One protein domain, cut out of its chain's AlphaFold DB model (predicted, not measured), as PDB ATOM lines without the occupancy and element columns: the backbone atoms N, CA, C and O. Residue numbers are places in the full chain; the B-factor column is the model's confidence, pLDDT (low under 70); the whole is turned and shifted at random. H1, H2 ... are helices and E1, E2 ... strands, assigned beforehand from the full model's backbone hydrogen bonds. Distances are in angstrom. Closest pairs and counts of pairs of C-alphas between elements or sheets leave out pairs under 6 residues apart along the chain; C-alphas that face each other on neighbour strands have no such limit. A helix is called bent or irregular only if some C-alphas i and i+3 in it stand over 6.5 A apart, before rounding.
ATOM      1  N   SER A   2      71.830 -11.634  88.729       87.81
ATOM      2  CA  SER A   2      71.444 -10.448  89.512       87.81
ATOM      3  C   SER A   2      71.288  -9.189  88.657       87.81
ATOM      4  O   SER A   2      70.330  -8.465  88.848       87.81
ATOM      5  N   GLY A   3      72.135  -8.985  87.640       91.56
ATOM      6  CA  GLY A   3      72.000  -7.838  86.734       91.56
ATOM      7  C   GLY A   3      70.646  -7.740  86.019       91.56
ATOM      8  O   GLY A   3      70.137  -6.639  85.863       91.56
ATOM      9  N   LEU A   4      70.022  -8.863  85.636       93.81
ATOM     10  CA  LEU A   4      68.686  -8.839  85.023       93.81
ATOM     11  C   LEU A   4      67.599  -8.520  86.057       93.81
ATOM     12  O   LEU A   4      66.720  -7.715  85.770       93.81
ATOM     13  N   LEU A   5      67.693  -9.095  87.260       92.94
ATOM     14  CA  LEU A   5      66.745  -8.847  88.355       92.94
ATOM     15  C   LEU A   5      66.803  -7.393  88.859       92.94
ATOM     16  O   LEU A   5      65.765  -6.790  89.095       92.94
ATOM     17  N   GLU A   6      68.006  -6.823  88.963       94.50
ATOM     18  CA  GLU A   6      68.244  -5.447  89.428       94.50
ATOM     19  C   GLU A   6      68.096  -4.394  88.319       94.50
ATOM     20  O   GLU A   6      68.109  -3.187  88.583       94.50
ATOM     21  N   SER A   7      67.975  -4.821  87.057       95.50
ATOM     22  CA  SER A   7      67.757  -3.902  85.941       95.50
ATOM     23  C   SER A   7      66.468  -3.106  86.149       95.50
ATOM     24  O   SER A   7      65.501  -3.619  86.713       95.50
ATOM     25  N   ARG A   8      66.418  -1.863  85.654       95.50
ATOM     26  CA  ARG A   8      65.249  -0.964  85.789       95.50
ATOM     27  C   ARG A   8      64.577  -0.591  84.468       95.50
ATOM     28  O   ARG A   8      63.516   0.015  84.484       95.50
ATOM     29  N   GLY A   9      65.181  -0.954  83.337       95.12
ATOM     30  CA  GLY A   9      64.598  -0.719  82.015       95.12
ATOM     31  C   GLY A   9      63.379  -1.603  81.746       95.12
ATOM     32  O   GLY A   9      63.211  -2.656  82.368       95.12
ATOM     33  N   GLU A  10      62.545  -1.187  80.794       95.88
ATOM     34  CA  GLU A  10      61.408  -1.986  80.312       95.88
ATOM     35  C   GLU A  10      61.873  -3.262  79.600       95.88
ATOM     36  O   GLU A  10      61.281  -4.330  79.769       95.88
ATOM     37  N   ILE A  11      62.981  -3.143  78.861       97.56
ATOM     38  CA  ILE A  11      63.693  -4.231  78.196       97.56
ATOM     39  C   ILE A  11      65.114  -4.287  78.763       97.56
ATOM     40  O   ILE A  11      65.793  -3.263  78.859       97.56
ATOM     41  N   ALA A  12      65.577  -5.485  79.115       97.50
ATOM     42  CA  ALA A  12      66.946  -5.737  79.547       97.50
ATOM     43  C   ALA A  12      67.651  -6.682  78.567       97.50
ATOM     44  O   ALA A  12      67.137  -7.756  78.244       97.50
ATOM     45  N   LEU A  13      68.848  -6.294  78.119       97.12
ATOM     46  CA  LEU A  13      69.721  -7.127  77.295       97.12
ATOM     47  C   LEU A  13      70.671  -7.932  78.194       97.12
ATOM     48  O   LEU A  13      71.436  -7.375  78.978       97.12
ATOM     49  N   PHE A  14      70.649  -9.248  78.034       95.62
ATOM     50  CA  PHE A  14      71.713 -10.150  78.449       95.62
ATOM     51  C   PHE A  14      72.717 -10.261  77.298       95.62
ATOM     52  O   PHE A  14      72.323 -10.547  76.166       95.62
ATOM     53  N   THR A  15      73.991  -9.988  77.579       94.81
ATOM     54  CA  THR A  15      75.084 -10.063  76.604       94.81
ATOM     55  C   THR A  15      76.411 -10.319  77.308       94.81
ATOM     56  O   THR A  15      76.602  -9.915  78.457       94.81
ATOM     57  N   ASP A  16      77.334 -10.958  76.595       91.31
ATOM     58  CA  ASP A  16      78.712 -11.147  77.035       91.31
ATOM     59  C   ASP A  16      79.508  -9.838  76.889       91.31
ATOM     60  O   ASP A  16      79.262  -9.035  75.982       91.31
ATOM     61  N   MET A  17      80.473  -9.615  77.788       91.31
ATOM     62  CA  MET A  17      81.310  -8.404  77.794       91.31
ATOM     63  C   MET A  17      82.296  -8.357  76.616       91.31
ATOM     64  O   MET A  17      82.704  -7.277  76.197       91.31
ATOM     65  N   ASP A  18      82.660  -9.517  76.062       91.75
ATOM     66  CA  ASP A  18      83.612  -9.651  74.951       91.75
ATOM     67  C   ASP A  18      83.044  -9.223  73.585       91.75
ATOM     68  O   ASP A  18      83.767  -9.225  72.589       91.75
ATOM     69  N   GLN A  19      81.754  -8.868  73.530       87.00
ATOM     70  CA  GLN A  19      81.026  -8.527  72.310       87.00
ATOM     71  C   GLN A  19      81.158  -9.580  71.200       87.00
ATOM     72  O   GLN A  19      81.203  -9.250  70.011       87.00
ATOM     73  N   ALA A  20      81.134 -10.871  71.559       86.06
ATOM     74  CA  ALA A  20      81.016 -11.955  70.580       86.06
ATOM     75  C   ALA A  20      79.807 -11.777  69.637       86.06
ATOM     76  O   ALA A  20      79.790 -12.308  68.525       86.06
ATOM     77  N   THR A  21      78.789 -11.033  70.077       89.38
ATOM     78  CA  THR A  21      77.801 -10.374  69.216       89.38
ATOM     79  C   THR A  21      77.881  -8.863  69.461       89.38
ATOM     80  O   THR A  21      77.760  -8.453  70.616       89.38
ATOM     81  N   PRO A  22      78.111  -8.034  68.422       92.31
ATOM     82  CA  PRO A  22      78.218  -6.585  68.582       92.31
ATOM     83  C   PRO A  22      76.958  -5.986  69.204       92.31
ATOM     84  O   PRO A  22      75.849  -6.343  68.814       92.31
ATOM     85  N   ILE A  23      77.115  -5.024  70.118       94.38
ATOM     86  CA  ILE A  23      75.975  -4.427  70.835       94.38
ATOM     87  C   ILE A  23      74.947  -3.773  69.896       94.38
ATOM     88  O   ILE A  23      73.756  -3.804  70.188       94.38
ATOM     89  N   ALA A  24      75.384  -3.262  68.739       95.81
ATOM     90  CA  ALA A  24      74.516  -2.666  67.719       95.81
ATOM     91  C   ALA A  24      73.462  -3.644  67.159       95.81
ATOM     92  O   ALA A  24      72.413  -3.223  66.683       95.81
ATOM     93  N   GLU A  25      73.676  -4.959  67.277       95.44
ATOM     94  CA  GLU A  25      72.685  -5.971  66.887       95.44
ATOM     95  C   GLU A  25      71.390  -5.895  67.722       95.44
ATOM     96  O   GLU A  25      70.375  -6.476  67.335       95.44
ATOM     97  N   ILE A  26      71.385  -5.144  68.834       95.94
ATOM     98  CA  ILE A  26      70.185  -4.861  69.633       95.94
ATOM     99  C   ILE A  26      69.070  -4.213  68.798       95.94
ATOM    100  O   ILE A  26      67.895  -4.488  69.043       95.94
ATOM    101  N   GLU A  27      69.415  -3.441  67.763       96.44
ATOM    102  CA  GLU A  27      68.452  -2.804  66.853       96.44
ATOM    103  C   GLU A  27      67.562  -3.822  66.127       96.44
ATOM    104  O   GLU A  27      66.440  -3.501  65.740       96.44
ATOM    105  N   LYS A  28      68.021  -5.074  65.992       96.19
ATOM    106  CA  LYS A  28      67.237  -6.173  65.411       96.19
ATOM    107  C   LYS A  28      66.322  -6.853  66.431       96.19
ATOM    108  O   LYS A  28      65.345  -7.476  66.033       96.19
ATOM    109  N   LEU A  29      66.634  -6.764  67.728       96.94
ATOM    110  CA  LEU A  29      65.838  -7.376  68.798       96.94
ATOM    111  C   LEU A  29      64.671  -6.483  69.226       96.94
ATOM    112  O   LEU A  29      63.573  -6.983  69.454       96.94
ATOM    113  N   LEU A  30      64.898  -5.171  69.350       96.88
ATOM    114  CA  LEU A  30      63.907  -4.240  69.906       96.88
ATOM    115  C   LEU A  30      62.557  -4.237  69.159       96.88
ATOM    116  O   LEU A  30      61.526  -4.278  69.832       96.88
ATOM    117  N   PRO A  31      62.502  -4.265  67.810       97.75
ATOM    118  CA  PRO A  31      61.231  -4.269  67.088       97.75
ATOM    119  C   PRO A  31      60.357  -5.500  67.359       97.75
ATOM    120  O   PRO A  31      59.142  -5.433  67.185       97.75
ATOM    121  N   GLU A  32      60.939  -6.622  67.788       97.94
ATOM    122  CA  GLU A  32      60.185  -7.843  68.092       97.94
ATOM    123  C   GLU A  32      59.302  -7.675  69.342       97.94
ATOM    124  O   GLU A  32      58.212  -8.244  69.410       97.94
ATOM    125  N   PHE A  33      59.682  -6.817  70.292       97.81
ATOM    126  CA  PHE A  33      58.840  -6.518  71.457       97.81
ATOM    127  C   PHE A  33      57.555  -5.780  71.070       97.81
ATOM    128  O   PHE A  33      56.503  -6.038  71.653       97.81
ATOM    129  N   ASN A  34      57.591  -4.954  70.018       96.50
ATOM    130  CA  ASN A  34      56.393  -4.300  69.478       96.50
ATOM    131  C   ASN A  34      55.404  -5.302  68.861       96.50
ATOM    132  O   ASN A  34      54.225  -4.993  68.711       96.50
ATOM    133  N   LYS A  35      55.864  -6.513  68.519       97.62
ATOM    134  CA  LYS A  35      55.015  -7.619  68.050       97.62
ATOM    135  C   LYS A  35      54.428  -8.444  69.202       97.62
ATOM    136  O   LYS A  35      53.721  -9.414  68.950       97.62
ATOM    137  N   GLY A  36      54.720  -8.076  70.451       96.75
ATOM    138  CA  GLY A  36      54.219  -8.744  71.651       96.75
ATOM    139  C   GLY A  36      55.082  -9.906  72.147       96.75
ATOM    140  O   GLY A  36      54.623 -10.674  72.990       96.75
ATOM    141  N   PHE A  37      56.316 -10.066  71.652       97.94
ATOM    142  CA  PHE A  37      57.223 -11.089  72.174       97.94
ATOM    143  C   PHE A  37      57.803 -10.680  73.533       97.94
ATOM    144  O   PHE A  37      58.315  -9.578  73.702       97.94
ATOM    145  N   ASP A  38      57.758 -11.601  74.500       97.75
ATOM    146  CA  ASP A  38      58.271 -11.365  75.854       97.75
ATOM    147  C   ASP A  38      59.802 -11.565  75.955       97.75
ATOM    148  O   ASP A  38      60.473 -10.938  76.780       97.75
ATOM    149  N   ILE A  39      60.361 -12.441  75.109       96.81
ATOM    150  CA  ILE A  39      61.781 -12.823  75.076       96.81
ATOM    151  C   ILE A  39      62.229 -12.928  73.623       96.81
ATOM    152  O   ILE A  39      61.578 -13.598  72.821       96.81
ATOM    153  N   VAL A  40      63.377 -12.335  73.301       96.88
ATOM    154  CA  VAL A  40      63.943 -12.356  71.948       96.88
ATOM    155  C   VAL A  40      65.391 -12.832  72.021       96.88
ATOM    156  O   VAL A  40      66.196 -12.312  72.793       96.88
ATOM    157  N   ILE A  41      65.728 -13.855  71.234       95.06
ATOM    158  CA  ILE A  41      67.033 -14.525  71.265       95.06
ATOM    159  C   ILE A  41      67.763 -14.255  69.950       95.06
ATOM    160  O   ILE A  41      67.266 -14.608  68.881       95.06
ATOM    161  N   GLY A  42      68.962 -13.679  70.024       93.62
ATOM    162  CA  GLY A  42      69.856 -13.594  68.874       93.62
ATOM    163  C   GLY A  42      70.353 -14.981  68.460       93.62
ATOM    164  O   GLY A  42      70.541 -15.862  69.295       93.62
ATOM    165  N   SER A  43      70.611 -15.189  67.170       91.00
ATOM    166  CA  SER A  43      71.142 -16.455  66.656       91.00
ATOM    167  C   SER A  43      72.412 -16.213  65.858       91.00
ATOM    168  O   SER A  43      72.427 -15.397  64.936       91.00
ATOM    169  N   GLY A  79      74.540 -15.947  73.900       91.62
ATOM    170  CA  GLY A  79      74.572 -15.038  75.044       91.62
ATOM    171  C   GLY A  79      73.845 -13.717  74.793       91.62
ATOM    172  O   GLY A  79      73.659 -12.965  75.732       91.62
ATOM    173  N   PHE A  80      73.406 -13.439  73.560       95.62
ATOM    174  CA  PHE A  80      72.747 -12.191  73.169       95.62
ATOM    175  C   PHE A  80      71.218 -12.360  73.182       95.62
ATOM    176  O   PHE A  80      70.632 -12.887  72.229       95.62
ATOM    177  N   LYS A  81      70.569 -11.993  74.293       96.38
ATOM    178  CA  LYS A  81      69.129 -12.209  74.530       96.38
ATOM    179  C   LYS A  81      68.505 -11.006  75.219       96.38
ATOM    180  O   LYS A  81      69.050 -10.532  76.208       96.38
ATOM    181  N   ALA A  82      67.349 -10.558  74.756       97.38
ATOM    182  CA  ALA A  82      66.601  -9.476  75.385       97.38
ATOM    183  C   ALA A  82      65.324 -10.006  76.046       97.38
ATOM    184  O   ALA A  82      64.684 -10.930  75.539       97.38
ATOM    185  N   PHE A  83      64.954  -9.393  77.166       97.94
ATOM    186  CA  PHE A  83      63.816  -9.779  77.997       97.94
ATOM    187  C   PHE A  83      63.024  -8.535  78.379       97.94
ATOM    188  O   PHE A  83      63.623  -7.536  78.785       97.94
ATOM    189  N   ASN A  84      61.697  -8.593  78.303       97.81
ATOM    190  CA  ASN A  84      60.866  -7.562  78.920       97.81
ATOM    191  C   ASN A  84      60.730  -7.791  80.436       97.81
ATOM    192  O   ASN A  84      60.986  -8.888  80.943       97.81
ATOM    193  N   ARG A  85      60.272  -6.771  81.167       96.50
ATOM    194  CA  ARG A  85      60.061  -6.845  82.624       96.50
ATOM    195  C   ARG A  85      59.259  -8.076  83.062       96.50
ATOM    196  O   ARG A  85      59.684  -8.801  83.957       96.50
ATOM    197  N   LYS A  86      58.144  -8.338  82.378       96.56
ATOM    198  CA  LYS A  86      57.231  -9.456  82.658       96.56
ATOM    199  C   LYS A  86      57.946 -10.811  82.626       96.56
ATOM    200  O   LYS A  86      57.778 -11.620  83.536       96.56
ATOM    201  N   SER A  87      58.756 -11.072  81.599       97.19
ATOM    202  CA  SER A  87      59.505 -12.331  81.495       97.19
ATOM    203  C   SER A  87      60.603 -12.452  82.549       97.19
ATOM    204  O   SER A  87      60.827 -13.549  83.065       97.19
ATOM    205  N   ILE A  88      61.252 -11.341  82.914       96.44
ATOM    206  CA  ILE A  88      62.287 -11.336  83.954       96.44
ATOM    207  C   ILE A  88      61.695 -11.794  85.288       96.44
ATOM    208  O   ILE A  88      62.218 -12.721  85.913       96.44
ATOM    209  N   GLU A  89      60.582 -11.184  85.690       94.44
ATOM    210  CA  GLU A  89      59.901 -11.459  86.958       94.44
ATOM    211  C   GLU A  89      59.309 -12.871  87.018       94.44
ATOM    212  O   GLU A  89      59.361 -13.520  88.061       94.44
ATOM    213  N   ALA A  90      58.806 -13.387  85.893       95.31
ATOM    214  CA  ALA A  90      58.217 -14.721  85.838       95.31
ATOM    215  C   ALA A  90      59.259 -15.856  85.888       95.31
ATOM    216  O   ALA A  90      58.983 -16.926  86.435       95.31
ATOM    217  N   ILE A  91      60.443 -15.655  85.295       93.12
ATOM    218  CA  ILE A  91      61.390 -16.748  85.012       93.12
ATOM    219  C   ILE A  91      62.569 -16.760  85.983       93.12
ATOM    220  O   ILE A  91      62.891 -17.796  86.566       93.12
ATOM    221  N   PHE A  92      63.247 -15.627  86.162       91.12
ATOM    222  CA  PHE A  92      64.551 -15.608  86.829       91.12
ATOM    223  C   PHE A  92      64.502 -15.910  88.332       91.12
ATOM    224  O   PHE A  92      65.407 -16.605  88.805       91.12
ATOM    225  N   PRO A  93      63.472 -15.490  89.094       90.06
ATOM    226  CA  PRO A  93      63.317 -15.929  90.478       90.06
ATOM    227  C   PRO A  93      63.181 -17.451  90.601       90.06
ATOM    228  O   PRO A  93      63.791 -18.050  91.485       90.06
ATOM    229  N   ARG A  94      62.450 -18.093  89.679       89.81
ATOM    230  CA  ARG A  94      62.279 -19.554  89.660       89.81
ATOM    231  C   ARG A  94      63.589 -20.264  89.353       89.81
ATOM    232  O   ARG A  94      63.967 -21.156  90.101       89.81
ATOM    233  N   ILE A  95      64.331 -19.804  88.340       88.56
ATOM    234  CA  ILE A  95      65.663 -20.348  88.030       88.56
ATOM    235  C   ILE A  95      66.575 -20.263  89.260       88.56
ATOM    236  O   ILE A  95      67.205 -21.251  89.621       88.56
ATOM    237  N   LYS A  96      66.621 -19.106  89.934       83.56
ATOM    238  CA  LYS A  96      67.456 -18.910  91.129       83.56
ATOM    239  C   LYS A  96      67.077 -19.861  92.274       83.56
ATOM    240  O   LYS A  96      67.968 -20.355  92.958       83.56
ATOM    241  N   ASN A  97      65.785 -20.103  92.479       85.12
ATOM    242  CA  ASN A  97      65.291 -20.936  93.576       85.12
ATOM    243  C   ASN A  97      65.425 -22.438  93.287       85.12
ATOM    244  O   ASN A  97      65.801 -23.192  94.177       85.12
ATOM    245  N   GLU A  98      65.135 -22.869  92.059       86.44
ATOM    246  CA  GLU A  98      65.130 -24.286  91.672       86.44
ATOM    247  C   GLU A  98      66.544 -24.819  91.382       86.44
ATOM    248  O   GLU A  98      66.833 -25.978  91.667       86.44
ATOM    249  N   TRP A  99      67.447 -23.979  90.857       76.94
ATOM    250  CA  TRP A  99      68.803 -24.387  90.458       76.94
ATOM    251  C   TRP A  99      69.898 -23.969  91.455       76.94
ATOM    252  O   TRP A  99      71.066 -24.307  91.267       76.94
ATOM    253  N   GLY A 100      69.518 -23.283  92.539       65.38
ATOM    254  CA  GLY A 100      70.382 -22.939  93.667       65.38
ATOM    255  C   GLY A 100      71.362 -21.784  93.422       65.38
ATOM    256  O   GLY A 100      71.660 -21.382  92.297       65.38
ATOM    257  N   VAL A 101      71.893 -21.239  94.521       65.75
ATOM    258  CA  VAL A 101      72.998 -20.270  94.516       65.75
ATOM    259  C   VAL A 101      74.262 -21.004  94.939       65.75
ATOM    260  O   VAL A 101      74.396 -21.408  96.090       65.75
ATOM    261  N   VAL A 102      75.198 -21.181  94.010       65.00
ATOM    262  CA  VAL A 102      76.512 -21.737  94.342       65.00
ATOM    263  C   VAL A 102      77.408 -20.598  94.825       65.00
ATOM    264  O   VAL A 102      77.618 -19.610  94.121       65.00
ATOM    265  N   PHE A 104      80.925 -19.192  95.429       72.75
ATOM    266  CA  PHE A 104      82.294 -19.354  94.949       72.75
ATOM    267  C   PHE A 104      83.237 -18.392  95.671       72.75
ATOM    268  O   PHE A 104      82.864 -17.266  95.998       72.75
ATOM    269  N   LYS A 105      84.481 -18.828  95.885       72.06
ATOM    270  CA  LYS A 105      85.607 -17.958  96.243       72.06
ATOM    271  C   LYS A 105      86.431 -17.716  94.981       72.06
ATOM    272  O   LYS A 105      86.779 -18.675  94.300       72.06
ATOM    273  N   GLY A 106      86.708 -16.452  94.664       76.19
ATOM    274  CA  GLY A 106      87.530 -16.060  93.517       76.19
ATOM    275  C   GLY A 106      88.865 -15.461  93.959       76.19
ATOM    276  O   GLY A 106      88.947 -14.858  95.028       76.19
ATOM    277  N   GLY A 107      89.895 -15.621  93.130       73.25
ATOM    278  CA  GLY A 107      91.169 -14.904  93.232       73.25
ATOM    279  C   GLY A 107      91.366 -14.009  92.010       73.25
ATOM    280  O   GLY A 107      90.912 -14.353  90.921       73.25
ATOM    281  N   ALA A 108      92.020 -12.862  92.191       77.19
ATOM    282  CA  ALA A 108      92.423 -11.987  91.096       77.19
ATOM    283  C   ALA A 108      93.938 -12.104  90.894       77.19
ATOM    284  O   ALA A 108      94.696 -12.114  91.864       77.19
TER     285      ALA A 108
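What this domain is: This is residues 2 to 43, 79 to 102 and 104 to 108 of the 112 residues of a protein of Candidatus Daviesbacteria bacterium GW2011_GWB1_36_5 (UniProt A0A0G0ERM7). A small three-stranded sheet has helix H2 packed slantwise over one face and the short helix H1 on the opposite face, while the longest helix, H3, runs away from the sheet, grazing it with residues 85 to 89. Residues 97 to 102 stick out. The printed part has 71 residues with three named helices and three named strands, in the order H1 E1 H2 E2 E3 H3; the sheet runs E1 E3 E2, all antiparallel, and the class is mixed. The whole is only just loose, close to compact, with a radius of gyration of the C-alphas of 13.8 A and spans of 41 by 28 by 22 A.

How they stand to each other: H1, residues 2 to 6, is on the sheet at a height of 9.1 A, over none of its strands, but only just: 2 of its C-alphas fall on E1, residues 11 to 14. H2, residues 23 to 33, is on the opposite face, 8.3 A over the sheet; its closest C-alphas to E2, residues 39 to 41, are those of Leu 29 and Val 40, 6.2 A. E3, residues 81 to 84, pairs antiparallel with E1, with N 14 and O 81 at 2.7 A, and with E2, with N 40 and O 82 at 2.9 A. E1, H2 and E2 form a split strand-helix-strand unit, two strands running the same way with E3 between them, and its crossover is left-handed. H3, residues 85 to 99, touches H1 with residues 88 to 92 alone; the closest C-alphas are those of Leu 5 and Ile 88, 6.7 A. H2 and H3 are apart. In H1 every O i to N i+4 pair is within hydrogen-bond range; in H3 9 of 11 are, and in H2 1 of 7, beside 6 of 8 O i to N i+3 pairs.

Where its parts are: H1 begins at C-alpha 2 (71.444, -10.448, 89.512). E1 and E3 measure 10.0 A and 10.4 A, H2 17.3 A. H3 measures 21.1 A and ends at C-alpha 99 (68.803, -24.387, 90.458). H2 and H3 are only just irregular: C-alphas 28 and 31 are 6.52 A apart, C-alphas 90 and 93 7.0 A.

The domain as a whole: The two C-alphas farthest apart, Lys 35 and Gly 107, are 44.7 A apart. Residues 44 to 78 are not printed, with 9.2 A between C-alphas 43 and 79, nor is residue 103, with 6.3 A between C-alphas 102 and 104. Of the links printed whole, none is long. Mean pLDDT of the printed part is 91.3; residues 100 to 102 are under 70.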